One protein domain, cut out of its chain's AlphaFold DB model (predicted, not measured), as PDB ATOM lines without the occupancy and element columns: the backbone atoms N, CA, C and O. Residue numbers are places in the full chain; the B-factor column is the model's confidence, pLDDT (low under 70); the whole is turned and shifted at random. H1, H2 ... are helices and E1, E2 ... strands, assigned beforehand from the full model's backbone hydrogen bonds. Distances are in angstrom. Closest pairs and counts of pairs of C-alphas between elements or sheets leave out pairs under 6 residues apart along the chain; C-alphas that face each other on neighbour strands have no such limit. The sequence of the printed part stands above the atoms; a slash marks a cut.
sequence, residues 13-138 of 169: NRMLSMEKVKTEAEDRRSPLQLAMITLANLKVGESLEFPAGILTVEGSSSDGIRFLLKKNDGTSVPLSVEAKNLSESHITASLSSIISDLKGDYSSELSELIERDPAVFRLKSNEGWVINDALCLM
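What this domain is: This is residues 13 to 138 of the 169 residues of an uncharacterized protein of Alteromonas mediterranea (UniProt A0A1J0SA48). A strongly twisted four-stranded sheet, E1 to E4, makes one end of this domain, and a cluster of three helices fills the middle, with H2 and H3 packed on H1. Toward the other end comes a small hairpin of two short strands, E5 and E6, and the short helix H4 makes the tip there. The printed part has 126 residues, with four named helices and six named strands in the order H1 E1 E2 E3 E4 H2 H3 E5 E6 H4; the class is mixed, helices and strands. Both sheets are antiparallel, the larger in the order E1 - E2 - E3 - E4. The whole is compact, with a radius of gyration of the C-alphas of 14.3 A, yet only just elongated, spanning 45 by 29 by 22 A.

How they stand to each other: Look first at residues 47 to 50, E1, residues 53 to 60, E2, residues 64 to 71, E3, and residues 76 to 82, E4. They form a meander, each strand the antiparallel neighbour of the one before, with E1 and E4 as edge strands. The hairpin E1 and E2 has N 48 and O 55 at 2.8 A. The hairpin E2 and E3 has N 56 and O 68 at 2.9 A, and the hairpin E3 and E4 has N 67 and O 79 at 2.8 A; these pairs are within hydrogen-bond range. Now find H2, residues 90 to 102, which is on one face of this sheet, two layers in all, at a height over the sheet of 8.7 A and over none of its strands. Its closest C-alphas to E4 are those of Ile 91 and Val 81, 7.8 A apart. H1, residues 31 to 41, touches H2 at a steep tilt of 64 degrees, opposite ways; their closest C-alphas, of Leu 32 and Ser 96, are 4.9 A apart. H1 only grazes the sheet, with its residues 39 to 41. H3, residues 109 to 115, touches H1 about perpendicular, at 88 degrees, and their closest C-alphas are those of Thr 38 and Ile 114, 5.2 A apart. H2 and H3 are near each other, with 7 pairs of C-alphas within 10 A. Farther on, residues 120 to 122, E5, and residues 129 to 131, E6, form a hairpin, with N 121 and O 130 at 2.9 A, within hydrogen-bond range. The closest C-alphas of H3 and E5 are those of Glu 115 and Phe 121, 6.7 A apart. H4, residues 133 to 138, touches no helix. In H1, H2, H3 and H4, every O i to N i+4 pair is within hydrogen-bond range.

Where its parts are: Find C-alpha 31 at (-48.926, 239.906, 1.636), where H1 begins; it runs 15.3 A to C-alpha 41. E1 has four residues; E2 covers 20.1 A, E3 21.8 A and E4 19.9 A. H2 begins at C-alpha 90, at (-41.119, 244.185, 12.321), and runs 18.6 A. H3 is 10.2 A long, and E5 and E6 have three residues each. H4 ends at C-alpha 138, at (-73.408, 236.493, 1.374).

The domain as a whole: The two C-alphas farthest apart are those of Asp 73 and Met 138, at 48.6 A. The printed part has no cut. Residues 13 to 30 hold no named element, and no link is long. The mean pLDDT of the printed part is 89.5, and residues 135 to 138 are under 70.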
ATOM      1  N   ASN A  13     -64.193 239.329  15.157       83.25
ATOM      2  CA  ASN A  13     -63.271 238.436  15.863       83.25
ATOM      3  C   ASN A  13     -61.795 238.852  15.737       83.25
ATOM      4  O   ASN A  13     -60.934 238.212  16.348       83.25
ATOM      5  N   ARG A  14     -61.503 239.887  14.942       88.06
ATOM      6  CA  ARG A  14     -60.152 240.415  14.738       88.06
ATOM      7  C   ARG A  14     -59.776 241.346  15.893       88.06
ATOM      8  O   ARG A  14     -60.611 242.100  16.377       88.06
ATOM      9  N   MET A  15     -58.524 241.283  16.335       87.62
ATOM     10  CA  MET A  15     -57.952 242.176  17.354       87.62
ATOM     11  C   MET A  15     -57.235 243.367  16.702       87.62
ATOM     12  O   MET A  15     -57.351 243.573  15.497       87.62
ATOM     13  N   LEU A  16     -56.464 244.145  17.473       88.44
ATOM     14  CA  LEU A  16     -55.637 245.245  16.952       88.44
ATOM     15  C   LEU A  16     -56.441 246.303  16.170       88.44
ATOM     16  O   LEU A  16     -55.979 246.827  15.159       88.44
ATOM     17  N   SER A  17     -57.668 246.595  16.615       85.88
ATOM     18  CA  SER A  17     -58.630 247.485  15.937       85.88
ATOM     19  C   SER A  17     -59.037 247.055  14.513       85.88
ATOM     20  O   SER A  17     -59.757 247.785  13.819       85.88
ATOM     21  N   MET A  18     -58.618 245.866  14.059       87.31
ATOM     22  CA  MET A  18     -58.906 245.336  12.721       87.31
ATOM     23  C   MET A  18     -60.361 244.890  12.563       87.31
ATOM     24  O   MET A  18     -60.806 244.629  11.444       87.31
ATOM     25  N   GLU A  19     -61.140 244.865  13.644       85.62
ATOM     26  CA  GLU A  19     -62.580 244.641  13.593       85.62
ATOM     27  C   GLU A  19     -63.348 245.783  12.912       85.62
ATOM     28  O   GLU A  19     -64.472 245.600  12.451       85.62
ATOM     29  N   LYS A  20     -62.746 246.970  12.784       84.81
ATOM     30  CA  LYS A  20     -63.363 248.133  12.120       84.81
ATOM     31  C   LYS A  20     -62.903 248.316  10.673       84.81
ATOM     32  O   LYS A  20     -63.494 249.121   9.946       84.81
ATOM     33  N   VAL A  21     -61.863 247.593  10.259       84.25
ATOM     34  CA  VAL A  21     -61.138 247.829   9.008       84.25
ATOM     35  C   VAL A  21     -61.619 246.876   7.922       84.25
ATOM     36  O   VAL A  21     -61.589 245.654   8.074       84.25
ATOM     37  N   LYS A  22     -62.024 247.459   6.792       86.25
ATOM     38  CA  LYS A  22     -62.279 246.733   5.554       86.25
ATOM     39  C   LYS A  22     -61.049 246.825   4.656       86.25
ATOM     40  O   LYS A  22     -60.456 247.891   4.551       86.25
ATOM     41  N   THR A  23     -60.687 245.716   4.020       89.19
ATOM     42  CA  THR A  23     -59.591 245.686   3.047       89.19
ATOM     43  C   THR A  23     -60.061 246.256   1.712       89.19
ATOM     44  O   THR A  23     -61.060 245.788   1.147       89.19
ATOM     45  N   GLU A  24     -59.335 247.252   1.208       88.56
ATOM     46  CA  GLU A  24     -59.590 247.862  -0.096       88.56
ATOM     47  C   GLU A  24     -59.324 246.874  -1.232       88.56
ATOM     48  O   GLU A  24     -58.564 245.920  -1.084       88.56
ATOM     49  N   ALA A  25     -59.995 247.062  -2.371       87.38
ATOM     50  CA  ALA A  25     -59.990 246.083  -3.460       87.38
ATOM     51  C   ALA A  25     -58.584 245.781  -4.009       87.38
ATOM     52  O   ALA A  25     -58.302 244.631  -4.349       87.38
ATOM     53  N   GLU A  26     -57.723 246.795  -4.054       90.94
ATOM     54  CA  GLU A  26     -56.331 246.714  -4.508       90.94
ATOM     55  C   GLU A  26     -55.425 245.920  -3.553       90.94
ATOM     56  O   GLU A  26     -54.545 245.191  -4.008       90.94
ATOM     57  N   ASP A  27     -55.720 245.936  -2.251       92.56
ATOM     58  CA  ASP A  27     -54.901 245.291  -1.217       92.56
ATOM     59  C   ASP A  27     -55.323 243.855  -0.893       92.56
ATOM     60  O   ASP A  27     -54.705 243.180  -0.070       92.56
ATOM     61  N   ARG A  28     -56.371 243.331  -1.537       91.69
ATOM     62  CA  ARG A  28     -56.942 242.007  -1.209       91.69
ATOM     63  C   ARG A  28     -55.987 240.837  -1.404       91.69
ATOM     64  O   ARG A  28     -56.254 239.754  -0.890       91.69
ATOM     65  N   ARG A  29     -54.931 241.034  -2.183       91.31
ATOM     66  CA  ARG A  29     -53.877 240.042  -2.434       91.31
ATOM     67  C   ARG A  29     -52.546 240.437  -1.797       91.31
ATOM     68  O   ARG A  29     -51.556 239.743  -1.989       91.31
ATOM     69  N   SER A  30     -52.508 241.561  -1.083       94.38
ATOM     70  CA  SER A  30     -51.283 242.087  -0.495       94.38
ATOM     71  C   SER A  30     -50.787 241.154   0.616       94.38
ATOM     72  O   SER A  30     -51.535 240.899   1.569       94.38
ATOM     73  N   PRO A  31     -49.529 240.678   0.552       94.62
ATOM     74  CA  PRO A  31     -48.926 239.906   1.636       94.62
ATOM     75  C   PRO A  31     -48.919 240.670   2.963       94.62
ATOM     76  O   PRO A  31     -49.143 240.074   4.014       94.62
ATOM     77  N   LEU A  32     -48.762 241.998   2.912       95.50
ATOM     78  CA  LEU A  32     -48.820 242.858   4.091       95.50
ATOM     79  C   LEU A  32     -50.194 242.777   4.760       95.50
ATOM     80  O   LEU A  32     -50.297 242.572   5.967       95.50
ATOM     81  N   GLN A  33     -51.261 242.888   3.970       94.94
ATOM     82  CA  GLN A  33     -52.618 242.843   4.500       94.94
ATOM     83  C   GLN A  33     -52.963 241.457   5.064       94.94
ATOM     84  O   GLN A  33     -53.591 241.359   6.122       94.94
ATOM     85  N   LEU A  34     -52.526 240.387   4.392       94.69
ATOM     86  CA  LEU A  34     -52.657 239.015   4.887       94.69
ATOM     87  C   LEU A  34     -51.897 238.826   6.207       94.69
ATOM     88  O   LEU A  34     -52.454 238.259   7.147       94.69
ATOM     89  N   ALA A  35     -50.679 239.362   6.324       95.38
ATOM     90  CA  ALA A  35     -49.894 239.326   7.555       95.38
ATOM     91  C   ALA A  35     -50.610 240.048   8.707       95.38
ATOM     92  O   ALA A  35     -50.753 239.491   9.795       95.38
ATOM     93  N   MET A  36     -51.130 241.254   8.465       95.19
ATOM     94  CA  MET A  36     -51.877 242.016   9.473       95.19
ATOM     95  C   MET A  36     -53.124 241.268   9.959       95.19
ATOM     96  O   MET A  36     -53.374 241.207  11.162       95.19
ATOM     97  N   ILE A  37     -53.900 240.676   9.043       93.62
ATOM     98  CA  ILE A  37     -55.085 239.875   9.393       93.62
ATOM     99  C   ILE A  37     -54.682 238.621  10.173       93.62
ATOM    100  O   ILE A  37     -55.332 238.282  11.162       93.62
ATOM    101  N   THR A  38     -53.602 237.956   9.771       93.75
ATOM    102  CA  THR A  38     -53.090 236.761  10.455       93.75
ATOM    103  C   THR A  38     -52.707 237.090  11.899       93.75
ATOM    104  O   THR A  38     -53.195 236.437  12.822       93.75
ATOM    105  N   LEU A  39     -51.940 238.168  12.115       94.00
ATOM    106  CA  LEU A  39     -51.590 238.661  13.454       94.00
ATOM    107  C   LEU A  39     -52.825 239.027  14.278       94.00
ATOM    108  O   LEU A  39     -52.928 238.644  15.442       94.00
ATOM    109  N   ALA A  40     -53.784 239.733  13.678       92.25
ATOM    110  CA  ALA A  40     -55.011 240.144  14.354       92.25
ATOM    111  C   ALA A  40     -55.893 238.964  14.789       92.25
ATOM    112  O   ALA A  40     -56.735 239.129  15.674       92.25
ATOM    113  N   ASN A  41     -55.718 237.785  14.192       91.88
ATOM    114  CA  ASN A  41     -56.471 236.596  14.562       91.88
ATOM    115  C   ASN A  41     -55.799 235.753  15.656       91.88
ATOM    116  O   ASN A  41     -56.501 234.931  16.252       91.88
ATOM    117  N   LEU A  42     -54.502 235.954  15.939       92.06
ATOM    118  CA  LEU A  42     -53.728 235.144  16.889       92.06
ATOM    119  C   LEU A  42     -54.392 235.026  18.266       92.06
ATOM    120  O   LEU A  42     -55.056 235.947  18.740       92.06
ATOM    121  N   LYS A  43     -54.215 233.885  18.928       90.88
ATOM    122  CA  LYS A  43     -54.724 233.620  20.279       90.88
ATOM    123  C   LYS A  43     -53.572 233.445  21.257       90.88
ATOM    124  O   LYS A  43     -52.470 233.057  20.888       90.88
ATOM    125  N   VAL A  44     -53.839 233.756  22.522       93.31
ATOM    126  CA  VAL A  44     -52.870 233.564  23.607       93.31
ATOM    127  C   VAL A  44     -52.473 232.089  23.679       93.31
ATOM    128  O   VAL A  44     -53.337 231.216  23.628       93.31
ATOM    129  N   GLY A  45     -51.171 231.830  23.787       92.56
ATOM    130  CA  GLY A  45     -50.585 230.490  23.771       92.56
ATOM    131  C   GLY A  45     -50.221 229.967  22.378       92.56
ATOM    132  O   GLY A  45     -49.474 228.996  22.291       92.56
ATOM    133  N   GLU A  46     -50.677 230.604  21.294       92.12
ATOM    134  CA  GLU A  46     -50.231 230.235  19.946       92.12
ATOM    135  C   GLU A  46     -48.769 230.617  19.734       92.12
ATOM    136  O   GLU A  46     -48.270 231.595  20.299       92.12
ATOM    137  N   SER A  47     -48.086 229.829  18.907       91.88
ATOM    138  CA  SER A  47     -46.692 230.050  18.546       91.88
ATOM    139  C   SER A  47     -46.541 230.160  17.036       91.88
ATOM    140  O   SER A  47     -47.269 229.519  16.284       91.88
ATOM    141  N   LEU A  48     -45.603 230.997  16.611       90.56
ATOM    142  CA  LEU A  48     -45.193 231.169  15.227       90.56
ATOM    143  C   LEU A  48     -43.705 230.868  15.120       90.56
ATOM    144  O   LEU A  48     -42.900 231.443  15.858       90.56
ATOM    145  N   GLU A  49     -43.335 230.007  14.185       89.12
ATOM    146  CA  GLU A  49     -41.933 229.743  13.896       89.12
ATOM    147  C   GLU A  49     -41.371 230.808  12.953       89.12
ATOM    148  O   GLU A  49     -41.892 231.063  11.867       89.12
ATOM    149  N   PHE A  50     -40.279 231.436  13.378       87.81
ATOM    150  CA  PHE A  50     -39.480 232.342  12.566       87.81
ATOM    151  C   PHE A  50     -38.048 231.805  12.470       87.81
ATOM    152  O   PHE A  50     -37.583 231.121  13.382       87.81
ATOM    153  N   PRO A  51     -37.268 232.189  11.441       86.62
ATOM    154  CA  PRO A  51     -35.857 231.799  11.350       86.62
ATOM    155  C   PRO A  51     -35.029 232.150  12.601       86.62
ATOM    156  O   PRO A  51     -34.064 231.466  12.935       86.62
ATOM    157  N   ALA A  52     -35.414 233.215  13.312       86.88
ATOM    158  CA  ALA A  52     -34.758 233.665  14.536       86.88
ATOM    159  C   ALA A  52     -35.142 232.863  15.797       86.88
ATOM    160  O   ALA A  52     -34.453 232.985  16.813       86.88
ATOM    161  N   GLY A  53     -36.229 232.087  15.759       92.69
ATOM    162  CA  GLY A  53     -36.759 231.336  16.895       92.69
ATOM    163  C   GLY A  53     -38.285 231.231  16.899       92.69
ATOM    164  O   GLY A  53     -38.955 231.571  15.926       92.69
ATOM    165  N   ILE A  54     -38.840 230.791  18.026       94.56
ATOM    166  CA  ILE A  54     -40.282 230.581  18.197       94.56
ATOM    167  C   ILE A  54     -40.881 231.784  18.922       94.56
ATOM    168  O   ILE A  54     -40.465 232.127  20.030       94.56
ATOM    169  N   LEU A  55     -41.852 232.434  18.289       94.69
ATOM    170  CA  LEU A  55     -42.579 233.575  18.828       94.69
ATOM    171  C   LEU A  55     -43.908 233.104  19.428       94.69
ATOM    172  O   LEU A  55     -44.812 232.736  18.686       94.69
ATOM    173  N   THR A  56     -44.056 233.160  20.748       95.81
ATOM    174  CA  THR A  56     -45.283 232.747  21.448       95.81
ATOM    175  C   THR A  56     -46.094 233.954  21.904       95.81
ATOM    176  O   THR A  56     -45.538 234.929  22.407       95.81
ATOM    177  N   VAL A  57     -47.416 233.904  21.753       95.50
ATOM    178  CA  VAL A  57     -48.334 234.964  22.192       95.50
ATOM    179  C   VAL A  57     -48.587 234.851  23.696       95.50
ATOM    180  O   VAL A  57     -49.224 233.903  24.152       95.50
ATOM    181  N   GLU A  58     -48.157 235.843  24.473       95.75
ATOM    182  CA  GLU A  58     -48.368 235.874  25.932       95.75
ATOM    183  C   GLU A  58     -49.657 236.596  26.334       95.75
ATOM    184  O   GLU A  58     -50.238 236.332  27.385       95.75
ATOM    185  N   GLY A  59     -50.121 237.535  25.512       91.56
ATOM    186  CA  GLY A  59     -51.332 238.282  25.807       91.56
ATOM    187  C   GLY A  59     -51.818 239.066  24.609       91.56
ATOM    188  O   GLY A  59     -51.019 239.613  23.854       91.56
ATOM    189  N   SER A  60     -53.131 239.161  24.454       89.06
ATOM    190  CA  SER A  60     -53.740 239.899  23.358       89.06
ATOM    191  C   SER A  60     -54.909 240.755  23.835       89.06
ATOM    192  O   SER A  60     -55.614 240.420  24.786       89.06
ATOM    193  N   SER A  61     -55.072 241.908  23.194       85.88
ATOM    194  CA  SER A  61     -56.110 242.900  23.480       85.88
ATOM    195  C   SER A  61     -56.504 243.638  22.195       85.88
ATOM    196  O   SER A  61     -55.914 243.411  21.135       85.88
ATOM    197  N   SER A  62     -57.482 244.543  22.275       82.00
ATOM    198  CA  SER A  62     -57.836 245.431  21.157       82.00
ATOM    199  C   SER A  62     -56.696 246.368  20.754       82.00
ATOM    200  O   SER A  62     -56.604 246.742  19.586       82.00
ATOM    201  N   ASP A  63     -55.831 246.721  21.704       86.12
ATOM    202  CA  ASP A  63     -54.861 247.808  21.549       86.12
ATOM    203  C   ASP A  63     -53.450 247.288  21.260       86.12
ATOM    204  O   ASP A  63     -52.609 248.015  20.730       86.12
ATOM    205  N   GLY A  64     -53.193 246.014  21.554       91.69
ATOM    206  CA  GLY A  64     -51.905 245.389  21.298       91.69
ATOM    207  C   GLY A  64     -51.849 243.892  21.582       91.69
ATOM    208  O   GLY A  64     -52.692 243.334  22.293       91.69
ATOM    209  N   ILE A  65     -50.809 243.255  21.043       93.88
ATOM    210  CA  ILE A  65     -50.427 241.865  21.306       93.88
ATOM    211  C   ILE A  65     -49.011 241.851  21.885       93.88
ATOM    212  O   ILE A  65     -48.119 242.538  21.384       93.88
ATOM    213  N   ARG A  66     -48.813 241.070  22.947       94.94
ATOM    214  CA  ARG A  66     -47.524 240.809  23.591       94.94
ATOM    215  C   ARG A  66     -47.056 239.406  23.239       94.94
ATOM    216  O   ARG A  66     -47.845 238.459  23.270       94.94
ATOM    217  N   PHE A  67     -45.772 239.292  22.952       95.94
ATOM    218  CA  PHE A  67     -45.125 238.065  22.535       95.94
ATOM    219  C   PHE A  67     -43.852 237.824  23.337       95.94
ATOM    220  O   PHE A  67     -43.184 238.769  23.760       95.94
ATOM    221  N   LEU A  68     -43.466 236.560  23.429       96.62
ATOM    222  CA  LEU A  68     -42.149 236.136  23.863       96.62
ATOM    223  C   LEU A  68     -41.468 235.416  22.703       96.62
ATOM    224  O   LEU A  68     -41.926 234.363  22.264       96.62
ATOM    225  N   LEU A  69     -40.376 235.983  22.193       96.19
ATOM    226  CA  LEU A  69     -39.528 235.316  21.212       96.19
ATOM    227  C   LEU A  69     -38.471 234.500  21.946       96.19
ATOM    228  O   LEU A  69     -37.538 235.070  22.515       96.19
ATOM    229  N   LYS A  70     -38.578 233.176  21.888       96.69
ATOM    230  CA  LYS A  70     -37.512 232.271  22.307       96.69
ATOM    231  C   LYS A  70     -36.574 232.035  21.127       96.69
ATOM    232  O   LYS A  70     -36.916 231.323  20.185       96.69
ATOM    233  N   LYS A  71     -35.398 232.654  21.175       95.06
ATOM    234  CA  LYS A  71     -34.353 232.514  20.160       95.06
ATOM    235  C   LYS A  71     -33.720 231.125  20.195       95.06
ATOM    236  O   LYS A  71     -33.739 230.438  21.218       95.06
ATOM    237  N   ASN A  72     -33.084 230.754  19.089       93.25
ATOM    238  CA  ASN A  72     -32.387 229.470  18.950       93.25
ATOM    239  C   ASN A  72     -31.208 229.303  19.928       93.25
ATOM    240  O   ASN A  72     -30.841 228.181  20.260       93.25
ATOM    241  N   ASP A  73     -30.640 230.407  20.422       92.81
ATOM    242  CA  ASP A  73     -29.592 230.414  21.452       92.81
ATOM    243  C   ASP A  73     -30.134 230.226  22.887       92.81
ATOM    244  O   ASP A  73     -29.369 230.232  23.849       92.81
ATOM    245  N   GLY A  74     -31.453 230.059  23.044       91.44
ATOM    246  CA  GLY A  74     -32.135 229.913  24.329       91.44
ATOM    247  C   GLY A  74     -32.554 231.235  24.984       91.44
ATOM    248  O   GLY A  74     -33.300 231.209  25.965       91.44
ATOM    249  N   THR A  75     -32.146 232.385  24.442       95.19
ATOM    250  CA  THR A  75     -32.524 233.708  24.955       95.19
ATOM    251  C   THR A  75     -34.000 233.983  24.697       95.19
ATOM    252  O   THR A  75     -34.504 233.741  23.603       95.19
ATOM    253  N   SER A  76     -34.698 234.548  25.682       96.06
ATOM    254  CA  SER A  76     -36.089 234.981  25.523       96.06
ATOM    255  C   SER A  76     -36.173 236.504  25.465       96.06
ATOM    256  O   SER A  76     -35.627 237.188  26.329       96.06
ATOM    257  N   VAL A  77     -36.832 237.036  24.435       95.31
ATOM    258  CA  VAL A  77     -36.979 238.478  24.201       95.31
ATOM    259  C   VAL A  77     -38.463 238.841  24.179       95.31
ATOM    260  O   VAL A  77     -39.186 238.326  23.323       95.31
ATOM    261  N   PRO A  78     -38.938 239.720  25.078       94.88
ATOM    262  CA  PRO A  78     -40.306 240.210  25.022       94.88
ATOM    263  C   PRO A  78     -40.466 241.173  23.841       94.88
ATOM    264  O   PRO A  78     -39.634 242.055  23.621       94.88
ATOM    265  N   LEU A  79     -41.550 241.012  23.089       94.62
ATOM    266  CA  LEU A  79     -41.918 241.863  21.961       94.62
ATOM    267  C   LEU A  79     -43.382 242.282  22.092       94.62
ATOM    268  O   LEU A  79     -44.198 241.592  22.702       94.62
ATOM    269  N   SER A  80     -43.742 243.409  21.488       93.75
ATOM    270  CA  SER A  80     -45.129 243.865  21.458       93.75
ATOM    271  C   SER A  80     -45.455 244.569  20.156       93.75
ATOM    272  O   SER A  80     -44.624 245.287  19.603       93.75
ATOM    273  N   VAL A  81     -46.692 244.402  19.708       94.69
ATOM    274  CA  VAL A  81     -47.251 245.114  18.560       94.69
ATOM    275  C   VAL A  81     -48.478 245.865  19.029       94.69
ATOM    276  O   VAL A  81     -49.414 245.256  19.538       94.69
ATOM    277  N   GLU A  82     -48.467 247.181  18.857       93.75
ATOM    278  CA  GLU A  82     -49.619 248.039  19.124       93.75
ATOM    279  C   GLU A  82     -50.464 248.203  17.859       93.75
ATOM    280  O   GLU A  82     -49.924 248.260  16.753       93.75
ATOM    281  N   ALA A  83     -51.779 248.361  18.017       90.88
ATOM    282  CA  ALA A  83     -52.713 248.545  16.904       90.88
ATOM    283  C   ALA A  83     -52.313 249.717  15.988       90.88
ATOM    284  O   ALA A  83     -52.375 249.604  14.766       90.88
ATOM    285  N   LYS A  84     -51.831 250.824  16.574       91.81
ATOM    286  CA  LYS A  84     -51.412 252.028  15.835       91.81
ATOM    287  C   LYS A  84     -50.171 251.822  14.953       91.81
ATOM    288  O   LYS A  84     -50.014 252.542  13.978       91.81
ATOM    289  N   ASN A  85     -49.333 250.838  15.283       93.12
ATOM    290  CA  ASN A  85     -48.068 250.552  14.599       93.12
ATOM    291  C   ASN A  85     -48.114 249.201  13.861       93.12
ATOM    292  O   ASN A  85     -47.074 248.641  13.520       93.12
ATOM    293  N   LEU A  86     -49.307 248.634  13.650       92.50
ATOM    294  CA  LEU A  86     -49.458 247.278  13.124       92.50
ATOM    295  C   LEU A  86     -48.808 247.107  11.743       92.50
ATOM    296  O   LEU A  86     -48.117 246.115  11.522       92.50
ATOM    297  N   SER A  87     -48.985 248.064  10.833       92.31
ATOM    298  CA  SER A  87     -48.407 248.018   9.481       92.31
ATOM    299  C   SER A  87     -46.885 248.185   9.458       92.31
ATOM    300  O   SER A  87     -46.237 247.702   8.537       92.31
ATOM    301  N   GLU A  88     -46.314 248.851  10.462       92.69
ATOM    302  CA  GLU A  88     -44.881 249.179  10.547       92.69
ATOM    303  C   GLU A  88     -44.100 248.202  11.437       92.69
ATOM    304  O   GLU A  88     -42.872 248.233  11.495       92.69
ATOM    305  N   SER A  89     -44.804 247.318  12.143       93.88
ATOM    306  CA  SER A  89     -44.194 246.334  13.027       93.88
ATOM    307  C   SER A  89     -43.260 245.393  12.267       93.88
ATOM    308  O   SER A  89     -43.631 244.794  11.255       93.88
ATOM    309  N   HIS A  90     -42.070 245.171  12.829       91.56
ATOM    310  CA  HIS A  90     -41.119 244.185  12.321       91.56
ATOM    311  C   HIS A  90     -41.727 242.781  12.223       91.56
ATOM    312  O   HIS A  90     -41.421 242.061  11.281       91.56
ATOM    313  N   ILE A  91     -42.623 242.409  13.144       93.25
ATOM    314  CA  ILE A  91     -43.294 241.101  13.113       93.25
ATOM    315  C   ILE A  91     -44.202 241.008  11.883       93.25
ATOM    316  O   ILE A  91     -44.184 239.999  11.180       93.25
ATOM    317  N   THR A  92     -44.947 242.074  11.581       95.06
ATOM    318  CA  THR A  92     -45.793 242.151  10.383       95.06
ATOM    319  C   THR A  92     -44.952 242.074   9.114       95.06
ATOM    320  O   THR A  92     -45.292 241.323   8.204       95.06
ATOM    321  N   ALA A  93     -43.830 242.798   9.060       94.25
ATOM    322  CA  ALA A  93     -42.920 242.772   7.918       94.25
ATOM    323  C   ALA A  93     -42.303 241.377   7.704       94.25
ATOM    324  O   ALA A  93     -42.311 240.864   6.585       94.25
ATOM    325  N   SER A  94     -41.825 240.731   8.773       93.50
ATOM    326  CA  SER A  94     -41.293 239.366   8.711       93.50
ATOM    327  C   SER A  94     -42.352 238.375   8.241       93.50
ATOM    328  O   SER A  94     -42.087 237.571   7.351       93.50
ATOM    329  N   LEU A  95     -43.566 238.466   8.782       94.06
ATOM    330  CA  LEU A  95     -44.664 237.600   8.384       94.06
ATOM    331  C   LEU A  95     -45.070 237.822   6.918       94.06
ATOM    332  O   LEU A  95     -45.261 236.862   6.180       94.06
ATOM    333  N   SER A  96     -45.131 239.076   6.472       95.00
ATOM    334  CA  SER A  96     -45.396 239.433   5.074       95.00
ATOM    335  C   SER A  96     -44.364 238.829   4.118       95.00
ATOM    336  O   SER A  96     -44.729 238.380   3.030       95.00
ATOM    337  N   SER A  97     -43.086 238.797   4.512       93.44
ATOM    338  CA  SER A  97     -42.029 238.144   3.729       93.44
ATOM    339  C   SER A  97     -42.287 236.644   3.611       93.44
ATOM    340  O   SER A  97     -42.341 236.131   2.499       93.44
ATOM    341  N   ILE A  98     -42.551 235.963   4.734       91.81
ATOM    342  CA  ILE A  98     -42.818 234.515   4.747       91.81
ATOM    343  C   ILE A  98     -44.028 234.185   3.865       91.81
ATOM    344  O   ILE A  98     -43.953 233.293   3.027       91.81
ATOM    345  N   ILE A  99     -45.127 234.936   3.995       92.12
ATOM    346  CA  ILE A  99     -46.338 234.744   3.180       92.12
ATOM    347  C   ILE A  99     -46.040 234.895   1.684       92.12
ATOM    348  O   ILE A  99     -46.568 234.135   0.873       92.12
ATOM    349  N   SER A 100     -45.193 235.857   1.311       91.25
ATOM    350  CA  SER A 100     -44.785 236.051  -0.087       91.25
ATOM    351  C   SER A 100     -43.998 234.848  -0.617       91.25
ATOM    352  O   SER A 100     -44.185 234.442  -1.767       91.25
ATOM    353  N   ASP A 101     -43.161 234.250   0.231       90.00
ATOM    354  CA  ASP A 101     -42.311 233.115  -0.124       90.00
ATOM    355  C   ASP A 101     -43.077 231.786  -0.197       90.00
ATOM    356  O   ASP A 101     -42.670 230.901  -0.950       90.00
ATOM    357  N   LEU A 102     -44.216 231.657   0.503       87.19
ATOM    358  CA  LEU A 102     -45.048 230.445   0.469       87.19
ATOM    359  C   LEU A 102     -45.556 230.108  -0.937       87.19
ATOM    360  O   LEU A 102     -45.796 228.939  -1.216       87.19
ATOM    361  N   LYS A 103     -45.756 231.099  -1.822       82.75
ATOM    362  CA  LYS A 103     -46.235 230.903  -3.210       82.75
ATOM    363  C   LYS A 103     -47.407 229.907  -3.335       82.75
ATOM    364  O   LYS A 103     -47.440 229.096  -4.254       82.75
ATOM    365  N   GLY A 104     -48.353 229.953  -2.394       79.94
ATOM    366  CA  GLY A 104     -49.508 229.049  -2.379       79.94
ATOM    367  C   GLY A 104     -49.234 227.637  -1.856       79.94
ATOM    368  O   GLY A 104     -50.030 226.738  -2.120       79.94
ATOM    369  N   ASP A 105     -48.153 227.423  -1.103       85.19
ATOM    370  CA  ASP A 105     -47.964 226.209  -0.313       85.19
ATOM    371  C   ASP A 105     -49.011 226.134   0.807       85.19
ATOM    372  O   ASP A 105     -48.885 226.700   1.893       85.19
ATOM    373  N   TYR A 106     -50.083 225.405   0.530       84.19
ATOM    374  CA  TYR A 106     -51.204 225.232   1.442       84.19
ATOM    375  C   TYR A 106     -50.971 224.195   2.545       84.19
ATOM    376  O   TYR A 106     -51.896 223.938   3.318       84.19
ATOM    377  N   SER A 107     -49.787 223.579   2.595       84.69
ATOM    378  CA  SER A 107     -49.435 222.583   3.608       84.69
ATOM    379  C   SER A 107     -48.725 223.169   4.831       84.69
ATOM    380  O   SER A 107     -48.608 222.479   5.840       84.69
ATOM    381  N   SER A 108     -48.281 224.429   4.769       84.50
ATOM    382  CA  SER A 108     -47.610 225.085   5.896       84.50
ATOM    383  C   SER A 108     -48.570 225.362   7.063       84.50
ATOM    384  O   SER A 108     -49.730 225.711   6.842       84.50
ATOM    385  N   GLU A 109     -48.086 225.299   8.309       84.88
ATOM    386  CA  GLU A 109     -48.875 225.689   9.497       84.88
ATOM    387  C   GLU A 109     -49.373 227.138   9.397       84.88
ATOM    388  O   GLU A 109     -50.474 227.486   9.836       84.88
ATOM    389  N   LEU A 110     -48.583 227.998   8.748       88.25
ATOM    390  CA  LEU A 110     -48.959 229.383   8.534       88.25
ATOM    391  C   LEU A 110     -50.186 229.516   7.619       88.25
ATOM    392  O   LEU A 110     -50.996 230.422   7.809       88.25
ATOM    393  N   SER A 111     -50.362 228.593   6.676       89.12
ATOM    394  CA  SER A 111     -51.523 228.538   5.784       89.12
ATOM    395  C   SER A 111     -52.819 228.320   6.567       89.12
ATOM    396  O   SER A 111     -53.819 228.987   6.300       89.12
ATOM    397  N   GLU A 112     -52.794 227.463   7.590       87.62
ATOM    398  CA  GLU A 112     -53.942 227.248   8.481       87.62
ATOM    399  C   GLU A 112     -54.280 228.511   9.286       87.62
ATOM    400  O   GLU A 112     -55.449 228.870   9.446       87.62
ATOM    401  N   LEU A 113     -53.257 229.236   9.747       89.94
ATOM    402  CA  LEU A 113     -53.434 230.483  10.493       89.94
ATOM    403  C   LEU A 113     -53.995 231.621   9.634       89.94
ATOM    404  O   LEU A 113     -54.846 232.375  10.118       89.94
ATOM    405  N   ILE A 114     -53.548 231.736   8.381       91.81
ATOM    406  CA  ILE A 114     -54.072 232.697   7.398       91.81
ATOM    407  C   ILE A 114     -55.564 232.431   7.145       91.81
ATOM    408  O   ILE A 114     -56.380 233.353   7.141       91.81
ATOM    409  N   GLU A 115     -55.932 231.163   6.971       90.38
ATOM    410  CA  GLU A 115     -57.289 230.730   6.606       90.38
ATOM    411  C   GLU A 115     -58.269 230.666   7.766       90.38
ATOM    412  O   GLU A 115     -59.476 230.534   7.562       90.38
ATOM    413  N   ARG A 116     -57.774 230.798   8.996       87.88
ATOM    414  CA  ARG A 116     -58.642 230.963  10.157       87.88
ATOM    415  C   ARG A 116     -59.533 232.195  10.022       87.88
ATOM    416  O   ARG A 116     -60.623 232.213  10.597       87.88
ATOM    417  N   ASP A 117     -59.089 233.224   9.294       90.81
ATOM    418  CA  ASP A 117     -59.945 234.359   8.983       90.81
ATOM    419  C   ASP A 117     -60.963 233.984   7.894       90.81
ATOM    420  O   ASP A 117     -60.575 233.701   6.761       90.81
ATOM    421  N   PRO A 118     -62.273 234.042   8.177       87.75
ATOM    422  CA  PRO A 118     -63.278 233.604   7.216       87.75
ATOM    423  C   PRO A 118     -63.305 234.424   5.924       87.75
ATOM    424  O   PRO A 118     -63.761 233.910   4.906       87.75
ATOM    425  N   ALA A 119     -62.837 235.681   5.938       89.69
ATOM    426  CA  ALA A 119     -62.744 236.483   4.719       89.69
ATOM    427  C   ALA A 119     -61.562 236.086   3.835       89.69
ATOM    428  O   ALA A 119     -61.432 236.662   2.760       89.69
ATOM    429  N   VAL A 120     -60.696 235.163   4.243       91.69
ATOM    430  CA  VAL A 120     -59.533 234.757   3.458       91.69
ATOM    431  C   VAL A 120     -59.816 233.440   2.740       91.69
ATOM    432  O   VAL A 120     -60.265 232.467   3.335       91.69
ATOM    433  N   PHE A 121     -59.553 233.407   1.433       89.81
ATOM    434  CA  PHE A 121     -59.828 232.257   0.571       89.81
ATOM    435  C   PHE A 121     -58.581 231.845  -0.212       89.81
ATOM    436  O   PHE A 121     -57.872 232.703  -0.737       89.81
ATOM    437  N   ARG A 122     -58.361 230.532  -0.361       90.50
ATOM    438  CA  ARG A 122     -57.339 229.972  -1.262       90.50
ATOM    439  C   ARG A 122     -57.709 230.221  -2.724       90.50
ATOM    440  O   ARG A 122     -58.850 229.992  -3.137       90.50
ATOM    441  N   LEU A 123     -56.732 230.608  -3.535       84.94
ATOM    442  CA  LEU A 123     -56.870 230.666  -4.986       84.94
ATOM    443  C   LEU A 123     -56.617 229.281  -5.595       84.94
ATOM    444  O   LEU A 123     -55.641 228.601  -5.282       84.94
ATOM    445  N   LYS A 124     -57.485 228.860  -6.523       77.38
ATOM    446  CA  LYS A 124     -57.347 227.566  -7.222       77.38
ATOM    447  C   LYS A 124     -56.076 227.462  -8.072       77.38
ATOM    448  O   LYS A 124     -55.654 226.358  -8.384       77.38
ATOM    449  N   SER A 125     -55.496 228.593  -8.459       78.12
ATOM    450  CA  SER A 125     -54.292 228.702  -9.286       78.12
ATOM    451  C   SER A 125     -52.986 228.428  -8.527       78.12
ATOM    452  O   SER A 125     -51.921 228.590  -9.111       78.12
ATOM    453  N   ASN A 126     -53.041 228.037  -7.245       73.88
ATOM    454  CA  ASN A 126     -51.884 228.015  -6.334       73.88
ATOM    455  C   ASN A 126     -51.177 229.384  -6.234       73.88
ATOM    456  O   ASN A 126     -50.007 229.465  -5.891       73.88
ATOM    457  N   GLU A 127     -51.891 230.480  -6.502       81.56
ATOM    458  CA  GLU A 127     -51.372 231.854  -6.398       81.56
ATOM    459  C   GLU A 127     -51.523 232.440  -4.978       81.56
ATOM    460  O   GLU A 127     -51.465 233.654  -4.791       81.56
ATOM    461  N   GLY A 128     -51.747 231.594  -3.968       89.06
ATOM    462  CA  GLY A 128     -51.903 232.008  -2.574       89.06
ATOM    463  C   GLY A 128     -53.341 232.364  -2.203       89.06
ATOM    464  O   GLY A 128     -54.286 231.653  -2.549       89.06
ATOM    465  N   TRP A 129     -53.514 233.455  -1.457       93.19
ATOM    466  CA  TRP A 129     -54.784 233.803  -0.820       93.19
ATOM    467  C   TRP A 129     -55.353 235.127  -1.318       93.19
ATOM    468  O   TRP A 129     -54.638 236.026  -1.758       93.19
ATOM    469  N   VAL A 130     -56.672 235.259  -1.205       92.69
ATOM    470  CA  VAL A 130     -57.398 236.500  -1.464       92.69
ATOM    471  C   VAL A 130     -58.326 236.828  -0.302       92.69
ATOM    472  O   VAL A 130     -59.043 235.966   0.202       92.69
ATOM    473  N   ILE A 131     -58.343 238.097   0.096       92.06
ATOM    474  CA  ILE A 131     -59.250 238.630   1.111       92.06
ATOM    475  C   ILE A 131     -60.544 239.074   0.417       92.06
ATOM    476  O   ILE A 131     -60.546 240.009  -0.382       92.06
ATOM    477  N   ASN A 132     -61.659 238.412   0.703       87.50
ATOM    478  CA  ASN A 132     -62.975 238.720   0.157       87.50
ATOM    479  C   ASN A 132     -64.093 238.560   1.201       87.50
ATOM    480  O   ASN A 132     -64.768 237.539   1.305       87.50
ATOM    481  N   ASP A 133     -64.350 239.631   1.936       79.62
ATOM    482  CA  ASP A 133     -65.439 239.705   2.909       79.62
ATOM    483  C   ASP A 133     -66.851 239.656   2.301       79.62
ATOM    484  O   ASP A 133     -67.780 239.204   2.969       79.62
ATOM    485  N   ALA A 134     -67.039 240.058   1.039       73.19
ATOM    486  CA  ALA A 134     -68.353 240.054   0.399       73.19
ATOM    487  C   ALA A 134     -68.939 238.638   0.340       73.19
ATOM    488  O   ALA A 134     -70.124 238.451   0.612       73.19
ATOM    489  N   LEU A 135     -68.099 237.633   0.077       66.38
ATOM    490  CA  LEU A 135     -68.519 236.233   0.116       66.38
ATOM    491  C   LEU A 135     -68.998 235.838   1.515       66.38
ATOM    492  O   LEU A 135     -70.053 235.226   1.629       66.38
ATOM    493  N   CYS A 136     -68.304 236.260   2.576       65.50
ATOM    494  CA  CYS A 136     -68.705 235.988   3.963       65.50
ATOM    495  C   CYS A 136     -70.039 236.622   4.351       65.50
ATOM    496  O   CYS A 136     -70.806 236.050   5.120       65.50
ATOM    497  N   LEU A 137     -70.318 237.820   3.839       63.66
ATOM    498  CA  LEU A 137     -71.580 238.513   4.092       63.66
ATOM    499  C   LEU A 137     -72.740 237.870   3.321       63.66
ATOM    500  O   LEU A 137     -73.879 237.900   3.778       63.66
ATOM    501  N   MET A 138     -72.444 237.249   2.176       59.84
ATOM    502  CA  MET A 138     -73.408 236.493   1.374       59.84
ATOM    503  C   MET A 138     -73.613 235.054   1.884       59.84
ATOM    504  O   MET A 138     -74.671 234.468   1.644       59.84
TER     505      MET A 138